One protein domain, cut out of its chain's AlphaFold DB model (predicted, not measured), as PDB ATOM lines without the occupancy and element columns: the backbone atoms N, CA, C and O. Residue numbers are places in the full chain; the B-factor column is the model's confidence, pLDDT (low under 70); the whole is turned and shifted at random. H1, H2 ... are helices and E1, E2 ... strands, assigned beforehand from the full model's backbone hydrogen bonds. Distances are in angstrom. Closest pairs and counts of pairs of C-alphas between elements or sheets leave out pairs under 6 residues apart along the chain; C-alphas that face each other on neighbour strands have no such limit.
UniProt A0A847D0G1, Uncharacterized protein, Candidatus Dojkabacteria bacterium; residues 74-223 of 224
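What this domain is: This is residues 74 to 223 of the 224 residues of an uncharacterized protein of Candidatus Dojkabacteria bacterium (UniProt A0A847D0G1). A strongly curled sheet of eight strands, like part of a barrel, wraps round helix H3. The first stretch draws its two edges toward each other: residues 74 to 75 pair with edge strand E2, and E1, just after, is the other edge. H2 covers the opposite face near E3, while H1 and H4 are short pieces at the periphery. The printed part has 150 residues, half in named elements, in the order E1 H1 E2 H2 E3 E4 H3 E5 E6 H4 E7 E8; the sheet is mixed, ordered E1 E5 E6 E8 E7 E4 E3 E2, and the class is mixed, helices and strands. It is compact, with a radius of gyration of the C-alphas of 14.6 A and spans of 40 by 35 by 30 A.

Where its parts are: Find C-alpha 78 at (86.720, 478.263, 13.107), where E1 begins, residues 78 to 80. Next come H1, residues 86 to 89, E2, 95 to 99, and H2, 105 to 112, 10.3 A long. E3, 119 to 124, and E4, 127 to 130, form a hairpin. At C-alpha 142, (93.033, 473.246, 20.271), H3 begins and runs 14.4 A to residue 151. E5, 159 to 163, and E6, 166 to 176, form another hairpin; E6 is 27.6 A long and bends by 63 degrees at residue 171. After H4, 187 to 190, the hairpin of E7, 197 to 203, 20.0 A, and E8, 215 to 222, 22.4 A, ends at C-alpha 222, (89.155, 468.299, 2.929).

How they stand to each other: Look first at E1 and E5, antiparallel, with N 78 and O 161 within hydrogen-bond range at 2.9 A. E2 and E3 are parallel, with N 98 and O 121 at 2.9 A; E2, H2, E3 make a strand-helix-strand unit, parallel neighbours joined through a helix, its crossover right-handed. E6, H4, E7 make a split one, also right-handed, with E8 between the strands; E6 and E8 are antiparallel neighbours, with N 174 and O 217 within hydrogen-bond range at 2.9 A. Three layers, helices on both faces, have H3 on one face and H2 on the other. The closest C-alphas of H3 and E7 are Gly 143 and Thr 202, 5.8 A. H2 is on the sheet at a height of 8.9 A; H4 only grazes it; H1 is not on it. In H2 and H3 every O i to N i+4 pair is within range; H1 and H4 are too short for one.

The domain as a whole: The C-alphas farthest apart are Asn 165 and Gly 210, 41.4 A. The printed part has no cut; the long links are E4 to H3 and E7 to E8. Confidence is under 70 at residues 114 to 115, 181 to 184 and 210.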
ATOM      1  N   LEU A  74      99.887 480.678   9.456       95.56
ATOM      2  CA  LEU A  74      99.158 481.252  10.590       95.56
ATOM      3  C   LEU A  74      97.688 481.481  10.214       95.56
ATOM      4  O   LEU A  74      97.380 482.192   9.253       95.56
ATOM      5  N   TYR A  75      96.784 480.896  10.993       96.19
ATOM      6  CA  TYR A  75      95.390 480.671  10.627       96.19
ATOM      7  C   TYR A  75      94.407 481.200  11.672       96.19
ATOM      8  O   TYR A  75      94.638 481.126  12.878       96.19
ATOM      9  N   THR A  76      93.258 481.688  11.203       95.38
ATOM     10  CA  THR A  76      92.126 482.063  12.061       95.38
ATOM     11  C   THR A  76      91.112 480.927  12.018       95.38
ATOM     12  O   THR A  76      90.210 480.921  11.179       95.38
ATOM     13  N   VAL A  77      91.303 479.951  12.907       95.00
ATOM     14  CA  VAL A  77      90.494 478.729  12.945       95.00
ATOM     15  C   VAL A  77      89.049 479.037  13.325       95.00
ATOM     16  O   VAL A  77      88.766 479.849  14.205       95.00
ATOM     17  N   SER A  78      88.119 478.330  12.692       95.88
ATOM     18  CA  SER A  78      86.720 478.263  13.107       95.88
ATOM     19  C   SER A  78      86.220 476.828  13.010       95.88
ATOM     20  O   SER A  78      86.624 476.090  12.116       95.88
ATOM     21  N   ILE A  79      85.363 476.421  13.949       96.62
ATOM     22  CA  ILE A  79      84.811 475.063  14.004       96.62
ATOM     23  C   ILE A  79      83.282 475.141  14.011       96.62
ATOM     24  O   ILE A  79      82.689 475.877  14.811       96.62
ATOM     25  N   GLN A  80      82.638 474.400  13.115       95.12
ATOM     26  CA  GLN A  80      81.185 474.302  12.994       95.12
ATOM     27  C   GLN A  80      80.705 473.083  13.793       95.12
ATOM     28  O   GLN A  80      81.025 471.950  13.455       95.12
ATOM     29  N   SER A  81      80.007 473.340  14.902       92.31
ATOM     30  CA  SER A  81      79.426 472.344  15.813       92.31
ATOM     31  C   SER A  81      78.471 473.067  16.770       92.31
ATOM     32  O   SER A  81      78.785 474.179  17.218       92.31
ATOM     33  N   GLU A  82      77.323 472.461  17.086       89.62
ATOM     34  CA  GLU A  82      76.309 473.041  17.984       89.62
ATOM     35  C   GLU A  82      76.775 473.082  19.452       89.62
ATOM     36  O   GLU A  82      76.392 473.979  20.203       89.62
ATOM     37  N   PHE A  83      77.673 472.172  19.848       93.62
ATOM     38  CA  PHE A  83      78.312 472.157  21.170       93.62
ATOM     39  C   PHE A  83      79.127 473.433  21.467       93.62
ATOM     40  O   PHE A  83      79.236 473.875  22.617       93.62
ATOM     41  N   LEU A  84      79.711 474.045  20.434       95.12
ATOM     42  CA  LEU A  84      80.599 475.195  20.572       95.12
ATOM     43  C   LEU A  84      79.809 476.504  20.681       95.12
ATOM     44  O   LEU A  84      79.611 477.231  19.706       95.12
ATOM     45  N   THR A  85      79.391 476.809  21.907       94.62
ATOM     46  CA  THR A  85      78.780 478.093  22.289       94.62
ATOM     47  C   THR A  85      79.720 479.287  22.075       94.62
ATOM     48  O   THR A  85      80.942 479.139  22.037       94.62
ATOM     49  N   GLU A  86      79.161 480.503  22.041       94.81
ATOM     50  CA  GLU A  86      79.933 481.759  21.979       94.81
ATOM     51  C   GLU A  86      80.997 481.887  23.082       94.81
ATOM     52  O   GLU A  86      82.043 482.493  22.861       94.81
ATOM     53  N   TRP A  87      80.788 481.271  24.252       93.25
ATOM     54  CA  TRP A  87      81.810 481.238  25.299       93.25
ATOM     55  C   TRP A  87      83.042 480.433  24.869       93.25
ATOM     56  O   TRP A  87      84.153 480.945  24.975       93.25
ATOM     57  N   TYR A  88      82.865 479.233  24.302       93.38
ATOM     58  CA  TYR A  88      83.986 478.478  23.732       93.38
ATOM     59  C   TYR A  88      84.645 479.242  22.580       93.38
ATOM     60  O   TYR A  88      85.868 479.324  22.533       93.38
ATOM     61  N   ARG A  89      83.854 479.860  21.693       94.62
ATOM     62  CA  ARG A  89      84.365 480.651  20.557       94.62
ATOM     63  C   ARG A  89      85.177 481.870  21.008       94.62
ATOM     64  O   ARG A  89      86.156 482.214  20.357       94.62
ATOM     65  N   SER A  90      84.844 482.472  22.152       93.75
ATOM     66  CA  SER A  90      85.614 483.577  22.747       93.75
ATOM     67  C   SER A  90      87.002 483.180  23.278       93.75
ATOM     68  O   SER A  90      87.816 484.059  23.549       93.75
ATOM     69  N   LEU A  91      87.283 481.876  23.401       93.00
ATOM     70  CA  LEU A  91      88.578 481.324  23.819       93.00
ATOM     71  C   LEU A  91      89.469 480.904  22.632       93.00
ATOM     72  O   LEU A  91      90.546 480.354  22.851       93.00
ATOM     73  N   PHE A  92      89.027 481.108  21.385       94.81
ATOM     74  CA  PHE A  92      89.772 480.662  20.205       94.81
ATOM     75  C   PHE A  92      91.008 481.534  19.954       94.81
ATOM     76  O   PHE A  92      90.934 482.765  19.958       94.81
ATOM     77  N   LYS A  93      92.141 480.875  19.694       93.44
ATOM     78  CA  LYS A  93      93.420 481.505  19.338       93.44
ATOM     79  C   LYS A  93      93.635 481.445  17.822       93.44
ATOM     80  O   LYS A  93      92.890 480.776  17.104       93.44
ATOM     81  N   GLN A  94      94.673 482.117  17.322       95.44
ATOM     82  CA  GLN A  94      95.202 481.768  16.001       95.44
ATOM     83  C   GLN A  94      95.941 480.428  16.095       95.44
ATOM     84  O   GLN A  94      96.558 480.147  17.121       95.44
ATOM     85  N   LEU A  95      95.868 479.612  15.044       96.25
ATOM     86  CA  LEU A  95      96.642 478.376  14.926       96.25
ATOM     87  C   LEU A  95      97.849 478.629  14.032       96.25
ATOM     88  O   LEU A  95      97.695 479.058  12.891       96.25
ATOM     89  N   GLU A  96      99.032 478.337  14.541       96.44
ATOM     90  CA  GLU A  96     100.277 478.327  13.784       96.44
ATOM     91  C   GLU A  96     100.648 476.868  13.502       96.44
ATOM     92  O   GLU A  96     100.846 476.081  14.429       96.44
ATOM     93  N   ILE A  97     100.678 476.497  12.223       96.00
ATOM     94  CA  ILE A  97     101.081 475.167  11.755       96.00
ATOM     95  C   ILE A  97     102.538 475.261  11.300       96.00
ATOM     96  O   ILE A  97     102.861 476.115  10.472       96.00
ATOM     97  N   ARG A  98     103.398 474.398  11.845       95.06
ATOM     98  CA  ARG A  98     104.844 474.316  11.572       95.06
ATOM     99  C   ARG A  98     105.152 473.024  10.814       95.06
ATOM    100  O   ARG A  98     104.704 471.966  11.254       95.06
ATOM    101  N   TRP A  99     105.899 473.080   9.710       94.06
ATOM    102  CA  TRP A  99     106.302 471.871   8.978       94.06
ATOM    103  C   TRP A  99     107.529 471.193   9.612       94.06
ATOM    104  O   TRP A  99     108.507 471.853   9.965       94.06
ATOM    105  N   CYS A 100     107.486 469.866   9.748       89.44
ATOM    106  CA  CYS A 100     108.477 469.059  10.457       89.44
ATOM    107  C   CYS A 100     108.632 467.682   9.782       89.44
ATOM    108  O   CYS A 100     108.052 466.697  10.226       89.44
ATOM    109  N   GLU A 101     109.391 467.614   8.685       86.81
ATOM    110  CA  GLU A 101     109.577 466.372   7.918       86.81
ATOM    111  C   GLU A 101     110.445 465.344   8.663       86.81
ATOM    112  O   GLU A 101     111.603 465.621   8.979       86.81
ATOM    113  N   GLN A 102     109.899 464.139   8.878       83.12
ATOM    114  CA  GLN A 102     110.572 462.988   9.504       83.12
ATOM    115  C   GLN A 102     111.094 463.263  10.925       83.12
ATOM    116  O   GLN A 102     112.116 462.715  11.351       83.12
ATOM    117  N   CYS A 103     110.398 464.125  11.665       83.25
ATOM    118  CA  CYS A 103     110.833 464.583  12.978       83.25
ATOM    119  C   CYS A 103     110.736 463.495  14.054       83.25
ATOM    120  O   CYS A 103     109.742 462.774  14.170       83.25
ATOM    121  N   SER A 104     111.743 463.424  14.928       86.81
ATOM    122  CA  SER A 104     111.625 462.633  16.150       86.81
ATOM    123  C   SER A 104     110.589 463.249  17.093       86.81
ATOM    124  O   SER A 104     110.318 464.451  17.073       86.81
ATOM    125  N   SER A 105     110.025 462.443  17.990       82.12
ATOM    126  CA  SER A 105     109.017 462.945  18.929       82.12
ATOM    127  C   SER A 105     109.560 463.975  19.925       82.12
ATOM    128  O   SER A 105     108.789 464.786  20.424       82.12
ATOM    129  N   GLU A 106     110.868 463.970  20.207       85.06
ATOM    130  CA  GLU A 106     111.511 465.011  21.019       85.06
ATOM    131  C   GLU A 106     111.513 466.354  20.269       85.06
ATOM    132  O   GLU A 106     111.221 467.388  20.867       85.06
ATOM    133  N   GLU A 107     111.729 466.344  18.951       89.75
ATOM    134  CA  GLU A 107     111.629 467.534  18.094       89.75
ATOM    135  C   GLU A 107     110.176 468.003  17.931       89.75
ATOM    136  O   GLU A 107     109.927 469.205  17.985       89.75
ATOM    137  N   ILE A 108     109.210 467.083  17.811       90.69
ATOM    138  CA  ILE A 108     107.773 467.409  17.755       90.69
ATOM    139  C   ILE A 108     107.307 468.063  19.063       90.69
ATOM    140  O   ILE A 108     106.715 469.139  19.020       90.69
ATOM    141  N   GLU A 109     107.590 467.468  20.228       87.50
ATOM    142  CA  GLU A 109     107.218 468.060  21.525       87.50
ATOM    143  C   GLU A 109     107.956 469.401  21.742       87.50
ATOM    144  O   GLU A 109     107.327 470.372  22.154       87.50
ATOM    145  N   THR A 110     109.238 469.515  21.355       89.44
ATOM    146  CA  THR A 110     109.990 470.790  21.396       89.44
ATOM    147  C   THR A 110     109.364 471.863  20.497       89.44
ATOM    148  O   THR A 110     109.320 473.034  20.869       89.44
ATOM    149  N   GLN A 111     108.855 471.500  19.316       90.88
ATOM    150  CA  GLN A 111     108.163 472.441  18.431       90.88
ATOM    151  C   GLN A 111     106.724 472.749  18.860       90.88
ATOM    152  O   GLN A 111     106.197 473.775  18.431       90.88
ATOM    153  N   LEU A 112     106.103 471.929  19.711       89.75
ATOM    154  CA  LEU A 112     104.830 472.236  20.371       89.75
ATOM    155  C   LEU A 112     104.997 473.175  21.583       89.75
ATOM    156  O   LEU A 112     104.001 473.730  22.054       89.75
ATOM    157  N   GLU A 113     106.226 473.402  22.067       82.62
ATOM    158  CA  GLU A 113     106.472 474.327  23.176       82.62
ATOM    159  C   GLU A 113     106.062 475.784  22.861       82.62
ATOM    160  O   GLU A 113     106.015 476.265  21.722       82.62
ATOM    161  N   TYR A 114     105.737 476.487  23.947       65.56
ATOM    162  CA  TYR A 114     104.983 477.736  24.014       65.56
ATOM    163  C   TYR A 114     105.410 478.840  23.025       65.56
ATOM    164  O   TYR A 114     106.463 479.465  23.158       65.56
ATOM    165  N   ALA A 115     104.500 479.184  22.110       61.03
ATOM    166  CA  ALA A 115     104.660 480.258  21.123       61.03
ATOM    167  C   ALA A 115     103.974 481.589  21.503       61.03
ATOM    168  O   ALA A 115     103.739 482.446  20.652       61.03
ATOM    169  N   GLY A 116     103.612 481.782  22.775       72.44
ATOM    170  CA  GLY A 116     102.838 482.945  23.211       72.44
ATOM    171  C   GLY A 116     101.331 482.696  23.156       72.44
ATOM    172  O   GLY A 116     100.822 481.800  23.821       72.44
ATOM    173  N   ASN A 117     100.610 483.515  22.386       85.62
ATOM    174  CA  ASN A 117      99.140 483.540  22.380       85.62
ATOM    175  C   ASN A 117      98.499 482.706  21.248       85.62
ATOM    176  O   ASN A 117      97.290 482.803  21.045       85.62
ATOM    177  N   ASN A 118      99.287 481.915  20.516       92.62
ATOM    178  CA  ASN A 118      98.814 481.024  19.453       92.62
ATOM    179  C   ASN A 118      98.590 479.603  19.997       92.62
ATOM    180  O   ASN A 118      99.272 479.180  20.927       92.62
ATOM    181  N   TRP A 119      97.678 478.854  19.378       94.88
ATOM    182  CA  TRP A 119      97.745 477.391  19.366       94.88
ATOM    183  C   TRP A 119      98.845 476.961  18.390       94.88
ATOM    184  O   TRP A 119      98.989 477.589  17.338       94.88
ATOM    185  N   ILE A 120      99.569 475.880  18.689       95.31
ATOM    186  CA  ILE A 120     100.542 475.281  17.763       95.31
ATOM    187  C   ILE A 120     100.049 473.923  17.263       95.31
ATOM    188  O   ILE A 120      99.553 473.108  18.044       95.31
ATOM    189  N   ALA A 121     100.243 473.677  15.966       96.38
ATOM    190  CA  ALA A 121     100.319 472.340  15.399       96.38
ATOM    191  C   ALA A 121     101.689 472.109  14.759       96.38
ATOM    192  O   ALA A 121     102.248 473.003  14.122       96.38
ATOM    193  N   VAL A 122     102.197 470.889  14.888       96.12
ATOM    194  CA  VAL A 122     103.386 470.419  14.171       96.12
ATOM    195  C   VAL A 122     102.923 469.392  13.145       96.12
ATOM    196  O   VAL A 122     102.237 468.435  13.507       96.12
ATOM    197  N   GLN A 123     103.251 469.614  11.874       95.19
ATOM    198  CA  GLN A 123     102.895 468.726  10.774       95.19
ATOM    199  C   GLN A 123     104.085 467.850  10.381       95.19
ATOM    200  O   GLN A 123     105.114 468.385   9.976       95.19
ATOM    201  N   ASP A 124     103.906 466.531  10.420       91.31
ATOM    202  CA  ASP A 124     104.773 465.571   9.726       91.31
ATOM    203  C   ASP A 124     103.900 464.752   8.764       91.31
ATOM    204  O   ASP A 124     102.886 464.175   9.167       91.31
ATOM    205  N   GLU A 125     104.242 464.779   7.477       88.62
ATOM    206  CA  GLU A 125     103.420 464.272   6.370       88.62
ATOM    207  C   GLU A 125     101.930 464.687   6.476       88.62
ATOM    208  O   GLU A 125     101.593 465.862   6.318       88.62
ATOM    209  N   HIS A 126     101.034 463.730   6.742       90.25
ATOM    210  CA  HIS A 126      99.582 463.921   6.875       90.25
ATOM    211  C   HIS A 126      99.114 464.054   8.342       90.25
ATOM    212  O   HIS A 126      97.913 464.158   8.603       90.25
ATOM    213  N   VAL A 127     100.027 464.032   9.319       92.81
ATOM    214  CA  VAL A 127      99.704 464.068  10.753       92.81
ATOM    215  C   VAL A 127      99.914 465.470  11.321       92.81
ATOM    216  O   VAL A 127     100.984 466.052  11.185       92.81
ATOM    217  N   LEU A 128      98.893 465.989  12.004       96.06
ATOM    218  CA  LEU A 128      98.916 467.253  12.739       96.06
ATOM    219  C   LEU A 128      98.951 466.963  14.242       96.06
ATOM    220  O   LEU A 128      97.916 466.727  14.873       96.06
ATOM    221  N   TYR A 129     100.141 466.986  14.832       95.44
ATOM    222  CA  TYR A 129     100.314 466.865  16.276       95.44
ATOM    223  C   TYR A 129      99.887 468.169  16.956       95.44
ATOM    224  O   TYR A 129     100.352 469.240  16.568       95.44
ATOM    225  N   ILE A 130      99.019 468.088  17.971       95.38
ATOM    226  CA  ILE A 130      98.595 469.237  18.791       95.38
ATOM    227  C   ILE A 130      98.510 468.864  20.273       95.38
ATOM    228  O   ILE A 130      98.093 467.759  20.637       95.38
ATOM    229  N   HIS A 131      98.830 469.803  21.161       91.56
ATOM    230  CA  HIS A 131      98.597 469.623  22.594       91.56
ATOM    231  C   HIS A 131      97.097 469.659  22.949       91.56
ATOM    232  O   HIS A 131      96.313 470.421  22.378       91.56
ATOM    233  N   SER A 132      96.716 468.862  23.954       90.50
ATOM    234  CA  SER A 132      95.445 468.992  24.676       90.50
ATOM    235  C   SER A 132      95.747 469.341  26.127       90.50
ATOM    236  O   SER A 132      96.399 468.575  26.836       90.50
ATOM    237  N   GLY A 133      95.262 470.496  26.565       87.81
ATOM    238  CA  GLY A 133      95.398 470.993  27.925       87.81
ATOM    239  C   GLY A 133      94.603 472.281  28.118       87.81
ATOM    240  O   GLY A 133      94.122 472.879  27.155       87.81
ATOM    241  N   TRP A 134      94.467 472.708  29.370       89.00
ATOM    242  CA  TRP A 134      93.822 473.967  29.735       89.00
ATOM    243  C   TRP A 134      94.696 474.687  30.759       89.00
ATOM    244  O   TRP A 134      94.702 474.318  31.933       89.00
ATOM    245  N   ASP A 135      95.426 475.714  30.325       85.00
ATOM    246  CA  ASP A 135      96.135 476.594  31.254       85.00
ATOM    247  C   ASP A 135      95.180 477.643  31.845       85.00
ATOM    248  O   ASP A 135      94.247 478.118  31.192       85.00
ATOM    249  N   PHE A 136      95.409 478.021  33.101       79.56
ATOM    250  CA  PHE A 136      94.540 478.959  33.808       79.56
ATOM    251  C   PHE A 136      94.606 480.392  33.248       79.56
ATOM    252  O   PHE A 136      93.626 481.129  33.357       79.56
ATOM    253  N   PHE A 137      95.731 480.791  32.647       81.75
ATOM    254  CA  PHE A 137      95.957 482.144  32.129       81.75
ATOM    255  C   PHE A 137      95.863 482.218  30.599       81.75
ATOM    256  O   PHE A 137      95.320 483.189  30.076       81.75
ATOM    257  N   ALA A 138      96.348 481.197  29.887       83.75
ATOM    258  CA  ALA A 138      96.305 481.106  28.427       83.75
ATOM    259  C   ALA A 138      95.059 480.380  27.879       83.75
ATOM    260  O   ALA A 138      94.828 480.408  26.670       83.75
ATOM    261  N   GLY A 139      94.244 479.745  28.728       88.81
ATOM    262  CA  GLY A 139      93.024 479.040  28.322       88.81
ATOM    263  C   GLY A 139      93.274 477.650  27.708       88.81
ATOM    264  O   GLY A 139      94.341 477.067  27.908       88.81
ATOM    265  N   PRO A 140      92.282 477.086  26.992       92.56
ATOM    266  CA  PRO A 140      92.397 475.777  26.354       92.56
ATOM    267  C   PRO A 140      93.324 475.797  25.134       92.56
ATOM    268  O   PRO A 140      93.371 476.776  24.386       92.56
ATOM    269  N   GLU A 141      93.984 474.669  24.890       93.56
ATOM    270  CA  GLU A 141      94.619 474.340  23.611       93.56
ATOM    271  C   GLU A 141      93.615 473.743  22.614       93.56
ATOM    272  O   GLU A 141      92.556 473.246  23.007       93.56
ATOM    273  N   LEU A 142      93.933 473.761  21.315       95.38
ATOM    274  CA  LEU A 142      93.033 473.246  20.271       95.38
ATOM    275  C   LEU A 142      92.644 471.775  20.510       95.38
ATOM    276  O   LEU A 142      91.480 471.412  20.329       95.38
ATOM    277  N   GLY A 143      93.578 470.948  20.994       95.56
ATOM    278  CA  GLY A 143      93.299 469.556  21.344       95.56
ATOM    279  C   GLY A 143      92.256 469.420  22.453       95.56
ATOM    280  O   GLY A 143      91.416 468.533  22.376       95.56
ATOM    281  N   GLU A 144      92.214 470.346  23.417       94.81
ATOM    282  CA  GLU A 144      91.244 470.338  24.524       94.81
ATOM    283  C   GLU A 144      89.833 470.731  24.055       94.81
ATOM    284  O   GLU A 144      88.839 470.219  24.576       94.81
ATOM    285  N   ILE A 145      89.724 471.591  23.034       96.12
ATOM    286  CA  ILE A 145      88.446 471.904  22.378       96.12
ATOM    287  C   ILE A 145      87.901 470.663  21.656       96.12
ATOM    288  O   ILE A 145      86.759 470.260  21.898       96.12
ATOM    289  N   LEU A 146      88.727 470.011  20.829       97.12
ATOM    290  CA  LEU A 146      88.344 468.797  20.098       97.12
ATOM    291  C   LEU A 146      88.060 467.621  21.049       97.12
ATOM    292  O   LEU A 146      87.102 466.873  20.854       97.12
ATOM    293  N   LEU A 147      88.819 467.510  22.141       95.56
ATOM    294  CA  LEU A 147      88.613 466.510  23.184       95.56
ATOM    295  C   LEU A 147      87.264 466.665  23.897       95.56
ATOM    296  O   LEU A 147      86.635 465.672  24.274       95.56
ATOM    297  N   ARG A 148      86.802 467.906  24.080       95.50
ATOM    298  CA  ARG A 148      85.480 468.203  24.646       95.50
ATOM    299  C   ARG A 148      84.354 467.905  23.669       95.50
ATOM    300  O   ARG A 148      83.336 467.379  24.103       95.50
ATOM    301  N   MET A 149      84.556 468.155  22.376       96.75
ATOM    302  CA  MET A 149      83.616 467.736  21.331       96.75
ATOM    303  C   MET A 149      83.489 466.208  21.270       96.75
ATOM    304  O   MET A 149      82.370 465.702  21.231       96.75
ATOM    305  N   TYR A 150      84.600 465.463  21.365       95.75
ATOM    306  CA  TYR A 150      84.580 463.995  21.478       95.75
ATOM    307  C   TYR A 150      83.774 463.535  22.703       95.75
ATOM    308  O   TYR A 150      82.824 462.767  22.571       95.75
ATOM    309  N   LYS A 151      84.093 464.066  23.891       94.38
ATOM    310  CA  LYS A 151      83.424 463.716  25.161       94.38
ATOM    311  C   LYS A 151      81.964 464.184  25.259       94.38
ATOM    312  O   LYS A 151      81.291 463.839  26.227       94.38
ATOM    313  N   ALA A 152      81.488 464.954  24.284       95.00
ATOM    314  CA  ALA A 152      80.103 465.393  24.139       95.00
ATOM    315  C   ALA A 152      79.400 464.769  22.917       95.00
ATOM    316  O   ALA A 152      78.343 465.259  22.523       95.00
ATOM    317  N   GLU A 153      79.981 463.734  22.295       95.62
ATOM    318  CA  GLU A 153      79.430 463.043  21.111       95.62
ATOM    319  C   GLU A 153      79.152 464.004  19.928       95.62
ATOM    320  O   GLU A 153      78.238 463.807  19.137       95.62
ATOM    321  N   ASN A 154      79.949 465.075  19.819       96.56
ATOM    322  CA  ASN A 154      79.759 466.229  18.924       96.56
ATOM    323  C   ASN A 154      80.983 466.496  18.012       96.56
ATOM    324  O   ASN A 154      81.182 467.622  17.544       96.56
ATOM    325  N   LEU A 155      81.842 465.485  17.819       96.69
ATOM    326  CA  LEU A 155      83.080 465.582  17.030       96.69
ATOM    327  C   LEU A 155      82.920 465.127  15.568       96.69
ATOM    328  O   LEU A 155      83.444 465.797  14.684       96.69
ATOM    329  N   ILE A 156      82.217 464.020  15.313       96.88
ATOM    330  CA  ILE A 156      81.898 463.550  13.951       96.88
ATOM    331  C   ILE A 156      80.997 464.577  13.245       96.88
ATOM    332  O   ILE A 156      80.250 465.294  13.913       96.88
ATOM    333  N   ASP A 157      81.121 464.680  11.920       93.75
ATOM    334  CA  ASP A 157      80.421 465.634  11.040       93.75
ATOM    335  C   ASP A 157      80.695 467.123  11.370       93.75
ATOM    336  O   ASP A 157      80.073 468.031  10.814       93.75
ATOM    337  N   SER A 158      81.642 467.414  12.273       96.94
ATOM    338  CA  SER A 158      82.052 468.787  12.579       96.94
ATOM    339  C   SER A 158      83.064 469.302  11.554       96.94
ATOM    340  O   SER A 158      83.968 468.580  11.130       96.94
ATOM    341  N   VAL A 159      82.922 470.570  11.151       97.25
ATOM    342  CA  VAL A 159      83.766 471.175  10.106       97.25
ATOM    343  C   VAL A 159      84.786 472.127  10.720       97.25
ATOM    344  O   VAL A 159      84.416 473.148  11.304       97.25
ATOM    345  N   ILE A 160      86.070 471.817  10.556       97.06
ATOM    346  CA  ILE A 160      87.223 472.599  11.014       97.06
ATOM    347  C   ILE A 160      87.775 473.397   9.827       97.06
ATOM    348  O   ILE A 160      88.343 472.835   8.894       97.06
ATOM    349  N   CYS A 161      87.638 474.720   9.859       96.50
ATOM    350  CA  CYS A 161      88.146 475.626   8.832       96.50
ATOM    351  C   CYS A 161      89.383 476.382   9.328       96.50
ATOM    352  O   CYS A 161      89.284 477.161  10.277       96.50
ATOM    353  N   LEU A 162      90.524 476.205   8.652       94.12
ATOM    354  CA  LEU A 162      91.760 476.971   8.881       94.12
ATOM    355  C   LEU A 162      91.628 478.411   8.356       94.12
ATOM    356  O   LEU A 162      92.157 479.367   8.924       94.12
ATOM    357  N   ASN A 163      90.899 478.577   7.254       88.69
ATOM    358  CA  ASN A 163      90.457 479.864   6.731       88.69
ATOM    359  C   ASN A 163      89.156 479.668   5.925       88.69
ATOM    360  O   ASN A 163      88.604 478.574   5.893       88.69
ATOM    361  N   LYS A 164      88.654 480.717   5.263       82.62
ATOM    362  CA  LYS A 164      87.375 480.679   4.522       82.62
ATOM    363  C   LYS A 164      87.314 479.681   3.357       82.62
ATOM    364  O   LYS A 164      86.214 479.369   2.919       82.62
ATOM    365  N   ASN A 165      88.465 479.241   2.851       86.00
ATOM    366  CA  ASN A 165      88.598 478.430   1.640       86.00
ATOM    367  C   ASN A 165      89.307 477.087   1.908       86.00
ATOM    368  O   ASN A 165      89.601 476.362   0.966       86.00
ATOM    369  N   VAL A 166      89.662 476.797   3.165       91.56
ATOM    370  CA  VAL A 166      90.390 475.586   3.568       91.56
ATOM    371  C   VAL A 166      89.688 475.034   4.800       91.56
ATOM    372  O   VAL A 166      89.894 475.522   5.916       91.56
ATOM    373  N   CYS A 167      88.809 474.065   4.560       94.94
ATOM    374  CA  CYS A 167      87.941 473.441   5.549       94.94
ATOM    375  C   CYS A 167      88.006 471.920   5.430       94.94
ATOM    376  O   CYS A 167      88.082 471.386   4.325       94.94
ATOM    377  N   TYR A 168      87.923 471.248   6.572       96.56
ATOM    378  CA  TYR A 168      87.940 469.797   6.685       96.56
ATOM    379  C   TYR A 168      86.751 469.324   7.519       96.56
ATOM    380  O   TYR A 168      86.440 469.926   8.544       96.56
ATOM    381  N   GLU A 169      86.107 468.242   7.102       97.25
ATOM    382  CA  GLU A 169      85.092 467.526   7.877       97.25
ATOM    383  C   GLU A 169      85.755 466.420   8.706       97.25
ATOM    384  O   GLU A 169      86.666 465.741   8.227       97.25
ATOM    385  N   VAL A 170      85.315 466.237   9.951       97.56
ATOM    386  CA  VAL A 170      85.767 465.140  10.814       97.56
ATOM    387  C   VAL A 170      84.957 463.877  10.511       97.56
ATOM    388  O   VAL A 170      83.784 463.786  10.868       97.56
ATOM    389  N   VAL A 171      85.600 462.894   9.876       96.62
ATOM    390  CA  VAL A 171      84.923 461.720   9.289       96.62
ATOM    391  C   VAL A 171      85.042 460.441  10.124       96.62
ATOM    392  O   VAL A 171      84.213 459.545   9.985       96.62
ATOM    393  N   ASP A 172      86.056 460.335  10.987       97.00
ATOM    394  CA  ASP A 172      86.246 459.210  11.914       97.00
ATOM    395  C   ASP A 172      87.189 459.618  13.069       97.00
ATOM    396  O   ASP A 172      87.952 460.581  12.963       97.00
ATOM    397  N   TYR A 173      87.189 458.869  14.170       96.62
ATOM    398  CA  TYR A 173      88.202 458.977  15.221       96.62
ATOM    399  C   TYR A 173      88.551 457.608  15.823       96.62
ATOM    400  O   TYR A 173      87.782 456.645  15.750       96.62
ATOM    401  N   LYS A 174      89.724 457.513  16.456       94.44
ATOM    402  CA  LYS A 174      90.145 456.366  17.274       94.44
ATOM    403  C   LYS A 174      90.782 456.849  18.573       94.44
ATOM    404  O   LYS A 174      91.456 457.879  18.600       94.44
ATOM    405  N   ILE A 175      90.584 456.079  19.640       92.19
ATOM    406  CA  ILE A 175      91.356 456.208  20.876       92.19
ATOM    407  C   ILE A 175      92.473 455.170  20.835       92.19
ATOM    408  O   ILE A 175      92.209 453.976  20.694       92.19
ATOM    409  N   LEU A 176      93.714 455.633  20.952       88.75
ATOM    410  CA  LEU A 176      94.876 454.785  21.162       88.75
ATOM    411  C   LEU A 176      95.079 454.621  22.669       88.75
ATOM    412  O   LEU A 176      95.520 455.550  23.356       88.75
ATOM    413  N   GLU A 177      94.721 453.445  23.175       84.50
ATOM    414  CA  GLU A 177      94.835 453.108  24.592       84.50
ATOM    415  C   GLU A 177      96.290 453.025  25.067       84.50
ATOM    416  O   GLU A 177      97.216 452.809  24.284       84.50
ATOM    417  N   ARG A 178      96.488 453.170  26.384       77.81
ATOM    418  CA  ARG A 178      97.818 453.227  27.025       77.81
ATOM    419  C   ARG A 178      98.743 452.078  26.631       77.81
ATOM    420  O   ARG A 178      99.920 452.312  26.379       77.81
ATOM    421  N   ASP A 179      98.204 450.868  26.543       75.50
ATOM    422  CA  ASP A 179      98.970 449.650  26.257       75.50
ATOM    423  C   ASP A 179      99.373 449.525  24.773       75.50
ATOM    424  O   ASP A 179     100.141 448.640  24.408       75.50
ATOM    425  N   SER A 180      98.864 450.411  23.908       70.12
ATOM    426  CA  SER A 180      99.223 450.520  22.484       70.12
ATOM    427  C   SER A 180     100.213 451.661  22.198       70.12
ATOM    428  O   SER A 180     100.554 451.911  21.045       70.12
ATOM    429  N   ILE A 181     100.683 452.365  23.234       69.56
ATOM    430  CA  ILE A 181     101.633 453.477  23.114       69.56
ATOM    431  C   ILE A 181     103.078 452.959  23.068       69.56
ATOM    432  O   ILE A 181     103.472 452.105  23.856       69.56
ATOM    433  N   GLY A 182     103.883 453.510  22.152       59.81
ATOM    434  CA  GLY A 182     105.290 453.133  21.951       59.81
ATOM    435  C   GLY A 182     105.516 451.980  20.962       59.81
ATOM    436  O   GLY A 182     106.664 451.616  20.712       59.81
ATOM    437  N   GLY A 183     104.452 451.419  20.381       62.34
ATOM    438  CA  GLY A 183     104.537 450.565  19.194       62.34
ATOM    439  C   GLY A 183     104.499 451.380  17.896       62.34
ATOM    440  O   GLY A 183     104.037 452.517  17.886       62.34
ATOM    441  N   SER A 184     104.939 450.781  16.787       67.25
ATOM    442  CA  SER A 184     104.616 451.287  15.446       67.25
ATOM    443  C   SER A 184     103.262 450.724  15.025       67.25
ATOM    444  O   SER A 184     103.101 449.505  15.003       67.25
ATOM    445  N   ILE A 185     102.310 451.593  14.688       72.38
ATOM    446  CA  ILE A 185     100.962 451.236  14.226       72.38
ATOM    447  C   ILE A 185     100.659 452.119  13.018       72.38
ATOM    448  O   ILE A 185     100.735 453.342  13.133       72.38
ATOM    449  N   SER A 186     100.333 451.518  11.875       78.44
ATOM    450  CA  SER A 186     100.046 452.274  10.654       78.44
ATOM    451  C   SER A 186      98.640 452.878  10.683       78.44
ATOM    452  O   SER A 186      97.698 452.298  11.229       78.44
ATOM    453  N   LEU A 187      98.452 454.030  10.034       79.44
ATOM    454  CA  LEU A 187      97.124 454.647   9.928       79.44
ATOM    455  C   LEU A 187      96.136 453.764   9.146       79.44
ATOM    456  O   LEU A 187      94.947 453.767   9.453       79.44
ATOM    457  N   GLY A 188      96.628 452.949   8.204       79.25
ATOM    458  CA  GLY A 188      95.821 451.985   7.446       79.25
ATOM    459  C   GLY A 188      95.317 450.778   8.253       79.25
ATOM    460  O   GLY A 188      94.405 450.093   7.798       79.25
ATOM    461  N   GLU A 189      95.862 450.517   9.446       81.19
ATOM    462  CA  GLU A 189      95.312 449.531  10.396       81.19
ATOM    463  C   GLU A 189      94.199 450.128  11.276       81.19
ATOM    464  O   GLU A 189      93.400 449.387  11.848       81.19
ATOM    465  N   LEU A 190      94.133 451.460  11.379       83.50
ATOM    466  CA  LEU A 190      93.206 452.194  12.249       83.50
ATOM    467  C   LEU A 190      92.029 452.833  11.493       83.50
ATOM    468  O   LEU A 190      90.946 452.978  12.065       83.50
ATOM    469  N   PHE A 191      92.233 453.215  10.229       88.50
ATOM    470  CA  PHE A 191      91.315 454.030   9.430       88.50
ATOM    471  C   PHE A 191      91.232 453.559   7.971       88.50
ATOM    472  O   PHE A 191      92.176 452.998   7.416       88.50
ATOM    473  N   THR A 192      90.116 453.865   7.302       88.62
ATOM    474  CA  THR A 192      90.038 453.794   5.832       88.62
ATOM    475  C   THR A 192      90.553 455.111   5.254       88.62
ATOM    476  O   THR A 192      89.809 456.088   5.180       88.62
ATOM    477  N   VAL A 193      91.839 455.138   4.905       85.56
ATOM    478  CA  VAL A 193      92.575 456.336   4.463       85.56
ATOM    479  C   VAL A 193      92.317 456.651   2.981       85.56
ATOM    480  O   VAL A 193      92.300 455.748   2.143       85.56
ATOM    481  N   GLN A 194      92.151 457.934   2.658       86.44
ATOM    482  CA  GLN A 194      92.139 458.503   1.304       86.44
ATOM    483  C   GLN A 194      93.320 459.476   1.114       86.44
ATOM    484  O   GLN A 194      93.968 459.862   2.080       86.44
ATOM    485  N   GLU A 195      93.616 459.843  -0.137       80.56
ATOM    486  CA  GLU A 195      94.834 460.586  -0.518       80.56
ATOM    487  C   GLU A 195      94.920 461.988   0.124       80.56
ATOM    488  O   GLU A 195      95.990 462.384   0.573       80.56
ATOM    489  N   ASP A 196      93.788 462.688   0.252       85.00
ATOM    490  CA  ASP A 196      93.686 464.045   0.818       85.00
ATOM    491  C   ASP A 196      93.242 464.072   2.303       85.00
ATOM    492  O   ASP A 196      92.767 465.097   2.808       85.00
ATOM    493  N   ASP A 197      93.353 462.944   3.012       91.31
ATOM    494  CA  ASP A 197      93.051 462.871   4.447       91.31
ATOM    495  C   ASP A 197      94.215 463.394   5.302       91.31
ATOM    496  O   ASP A 197      95.389 463.168   5.001       91.31
ATOM    497  N   TYR A 198      93.873 464.018   6.429       94.31
ATOM    498  CA  TYR A 198      94.808 464.415   7.483       94.31
ATOM    499  C   TYR A 198      94.376 463.830   8.829       94.31
ATOM    500  O   TYR A 198      93.208 463.500   9.045       94.31
ATOM    501  N   PHE A 199      95.322 463.717   9.759       95.62
ATOM    502  CA  PHE A 199      95.109 463.069  11.050       95.62
ATOM    503  C   PHE A 199      95.550 463.987  12.185       95.62
ATOM    504  O   PHE A 199      96.743 464.182  12.406       95.62
ATOM    505  N   ILE A 200      94.596 464.547  12.931       97.12
ATOM    506  CA  ILE A 200      94.914 465.320  14.137       97.12
ATOM    507  C   ILE A 200      95.235 464.337  15.264       97.12
ATOM    508  O   ILE A 200      94.415 463.476  15.592       97.12
ATOM    509  N   PHE A 201      96.411 464.478  15.872       95.12
ATOM    510  CA  PHE A 201      96.909 463.604  16.929       95.12
ATOM    511  C   PHE A 201      97.069 464.389  18.235       95.12
ATOM    512  O   PHE A 201      97.862 465.329  18.319       95.12
ATOM    513  N   THR A 202      96.313 464.018  19.272       94.62
ATOM    514  CA  THR A 202      96.335 464.717  20.567       94.62
ATOM    515  C   THR A 202      96.106 463.778  21.758       94.62
ATOM    516  O   THR A 202      95.924 462.575  21.588       94.62
ATOM    517  N   CYS A 203      96.140 464.288  22.988       91.56
ATOM    518  CA  CYS A 203      95.876 463.494  24.195       91.56
ATOM    519  C   CYS A 203      94.367 463.370  24.467       91.56
ATOM    520  O   CYS A 203      93.635 464.350  24.404       91.56
ATOM    521  N   SER A 204      93.901 462.165  24.807       89.38
ATOM    522  CA  SER A 204      92.495 461.885  25.158       89.38
ATOM    523  C   SER A 204      92.191 462.028  26.659       89.38
ATOM    524  O   SER A 204      91.036 462.169  27.073       89.38
ATOM    525  N   GLU A 205      93.223 462.047  27.498       84.94
ATOM    526  CA  GLU A 205      93.122 462.220  28.947       84.94
ATOM    527  C   GLU A 205      94.164 463.217  29.462       84.94
ATOM    528  O   GLU A 205      95.093 463.597  28.751       84.94
ATOM    529  N   LEU A 206      93.990 463.647  30.714       75.06
ATOM    530  CA  LEU A 206      94.941 464.518  31.395       75.06
ATOM    531  C   LEU A 206      96.261 463.771  31.641       75.06
ATOM    532  O   LEU A 206      96.269 462.618  32.072       75.06
ATOM    533  N   VAL A 207      97.371 464.459  31.379       75.69
ATOM    534  CA  VAL A 207      98.730 463.923  31.497       75.69
ATOM    535  C   VAL A 207      99.067 463.583  32.951       75.69
ATOM    536  O   VAL A 207      98.988 464.439  33.833       75.69
ATOM    537  N   ILE A 208      99.502 462.344  33.196       72.75
ATOM    538  CA  ILE A 208     100.020 461.898  34.497       72.75
ATOM    539  C   ILE A 208     101.528 461.633  34.344       72.75
ATOM    540  O   ILE A 208     101.893 460.774  33.539       72.75
ATOM    541  N   PRO A 209     102.411 462.331  35.087       71.75
ATOM    542  CA  PRO A 209     103.859 462.193  34.935       71.75
ATOM    543  C   PRO A 209     104.349 460.744  35.044       71.75
ATOM    544  O   PRO A 209     104.052 460.049  36.015       71.75
ATOM    545  N   GLY A 210     105.118 460.303  34.047       69.19
ATOM    546  CA  GLY A 210     105.669 458.946  33.977       69.19
ATOM    547  C   GLY A 210     104.682 457.860  33.531       69.19
ATOM    548  O   GLY A 210     105.045 456.687  33.554       69.19
ATOM    549  N   ILE A 211     103.458 458.215  33.114       76.25
ATOM    550  CA  ILE A 211     102.474 457.275  32.559       76.25
ATOM    551  C   ILE A 211     102.160 457.658  31.101       76.25
ATOM    552  O   ILE A 211     101.856 458.824  30.828       76.25
ATOM    553  N   PRO A 212     102.166 456.701  30.151       77.06
ATOM    554  CA  PRO A 212     101.606 456.900  28.817       77.06
ATOM    555  C   PRO A 212     100.207 457.529  28.876       77.06
ATOM    556  O   PRO A 212      99.317 457.054  29.586       77.06
ATOM    557  N   THR A 213     100.016 458.627  28.145       82.31
ATOM    558  CA  THR A 213      98.728 459.330  28.080       82.31
ATOM    559  C   THR A 213      97.999 458.873  26.816       82.31
ATOM    560  O   THR A 213      98.538 459.111  25.732       82.31
ATOM    561  N   PRO A 214      96.823 458.215  26.921       87.25
ATOM    562  CA  PRO A 214      96.107 457.664  25.770       87.25
ATOM    563  C   PRO A 214      95.781 458.776  24.773       87.25
ATOM    564  O   PRO A 214      95.489 459.908  25.178       87.25
ATOM    565  N   LYS A 215      95.832 458.485  23.475       91.12
ATOM    566  CA  LYS A 215      95.773 459.506  22.416       91.12
ATOM    567  C   LYS A 215      94.428 459.474  21.689       91.12
ATOM    568  O   LYS A 215      93.872 458.407  21.457       91.12
ATOM    569  N   LEU A 216      93.910 460.645  21.336       94.81
ATOM    570  CA  LEU A 216      92.773 460.822  20.436       94.81
ATOM    571  C   LEU A 216      93.339 461.122  19.044       94.81
ATOM    572  O   LEU A 216      94.053 462.111  18.871       94.81
ATOM    573  N   ILE A 217      93.029 460.254  18.083       96.06
ATOM    574  CA  ILE A 217      93.400 460.396  16.674       96.06
ATOM    575  C   ILE A 217      92.122 460.696  15.894       96.06
ATOM    576  O   ILE A 217      91.156 459.941  15.998       96.06
ATOM    577  N   ILE A 218      92.105 461.790  15.139       98.00
ATOM    578  CA  ILE A 218      90.918 462.302  14.446       98.00
ATOM    579  C   ILE A 218      91.223 462.360  12.949       98.00
ATOM    580  O   ILE A 218      92.111 463.107  12.543       98.00
ATOM    581  N   GLN A 219      90.499 461.587  12.140       97.25
ATOM    582  CA  GLN A 219      90.596 461.626  10.682       97.25
ATOM    583  C   GLN A 219      89.756 462.797  10.165       97.25
ATOM    584  O   GLN A 219      88.548 462.860  10.412       97.25
ATOM    585  N   ILE A 220      90.394 463.714   9.442       97.06
ATOM    586  CA  ILE A 220      89.747 464.863   8.810       97.06
ATOM    587  C   ILE A 220      89.953 464.802   7.295       97.06
ATOM    588  O   ILE A 220      91.039 464.456   6.830       97.06
ATOM    589  N   ARG A 221      88.921 465.138   6.520       94.62
ATOM    590  CA  ARG A 221      88.951 465.136   5.049       94.62
ATOM    591  C   ARG A 221      88.638 466.518   4.511       94.62
ATOM    592  O   ARG A 221      87.712 467.157   5.003       94.62
ATOM    593  N   GLN A 222      89.394 466.983   3.520       92.56
ATOM    594  CA  GLN A 222      89.155 468.299   2.929       92.56
ATOM    595  C   GLN A 222      87.790 468.353   2.218       92.56
ATOM    596  O   GLN A 222      87.393 467.403   1.546       92.56
ATOM    597  N   LEU A 223      87.085 469.476   2.370       91.62
ATOM    598  CA  LEU A 223      85.864 469.794   1.628       91.62
ATOM    599  C   LEU A 223      86.199 470.502   0.301       91.62
ATOM    600  O   LEU A 223      87.119 471.324   0.260       91.62
TER     601      LEU A 223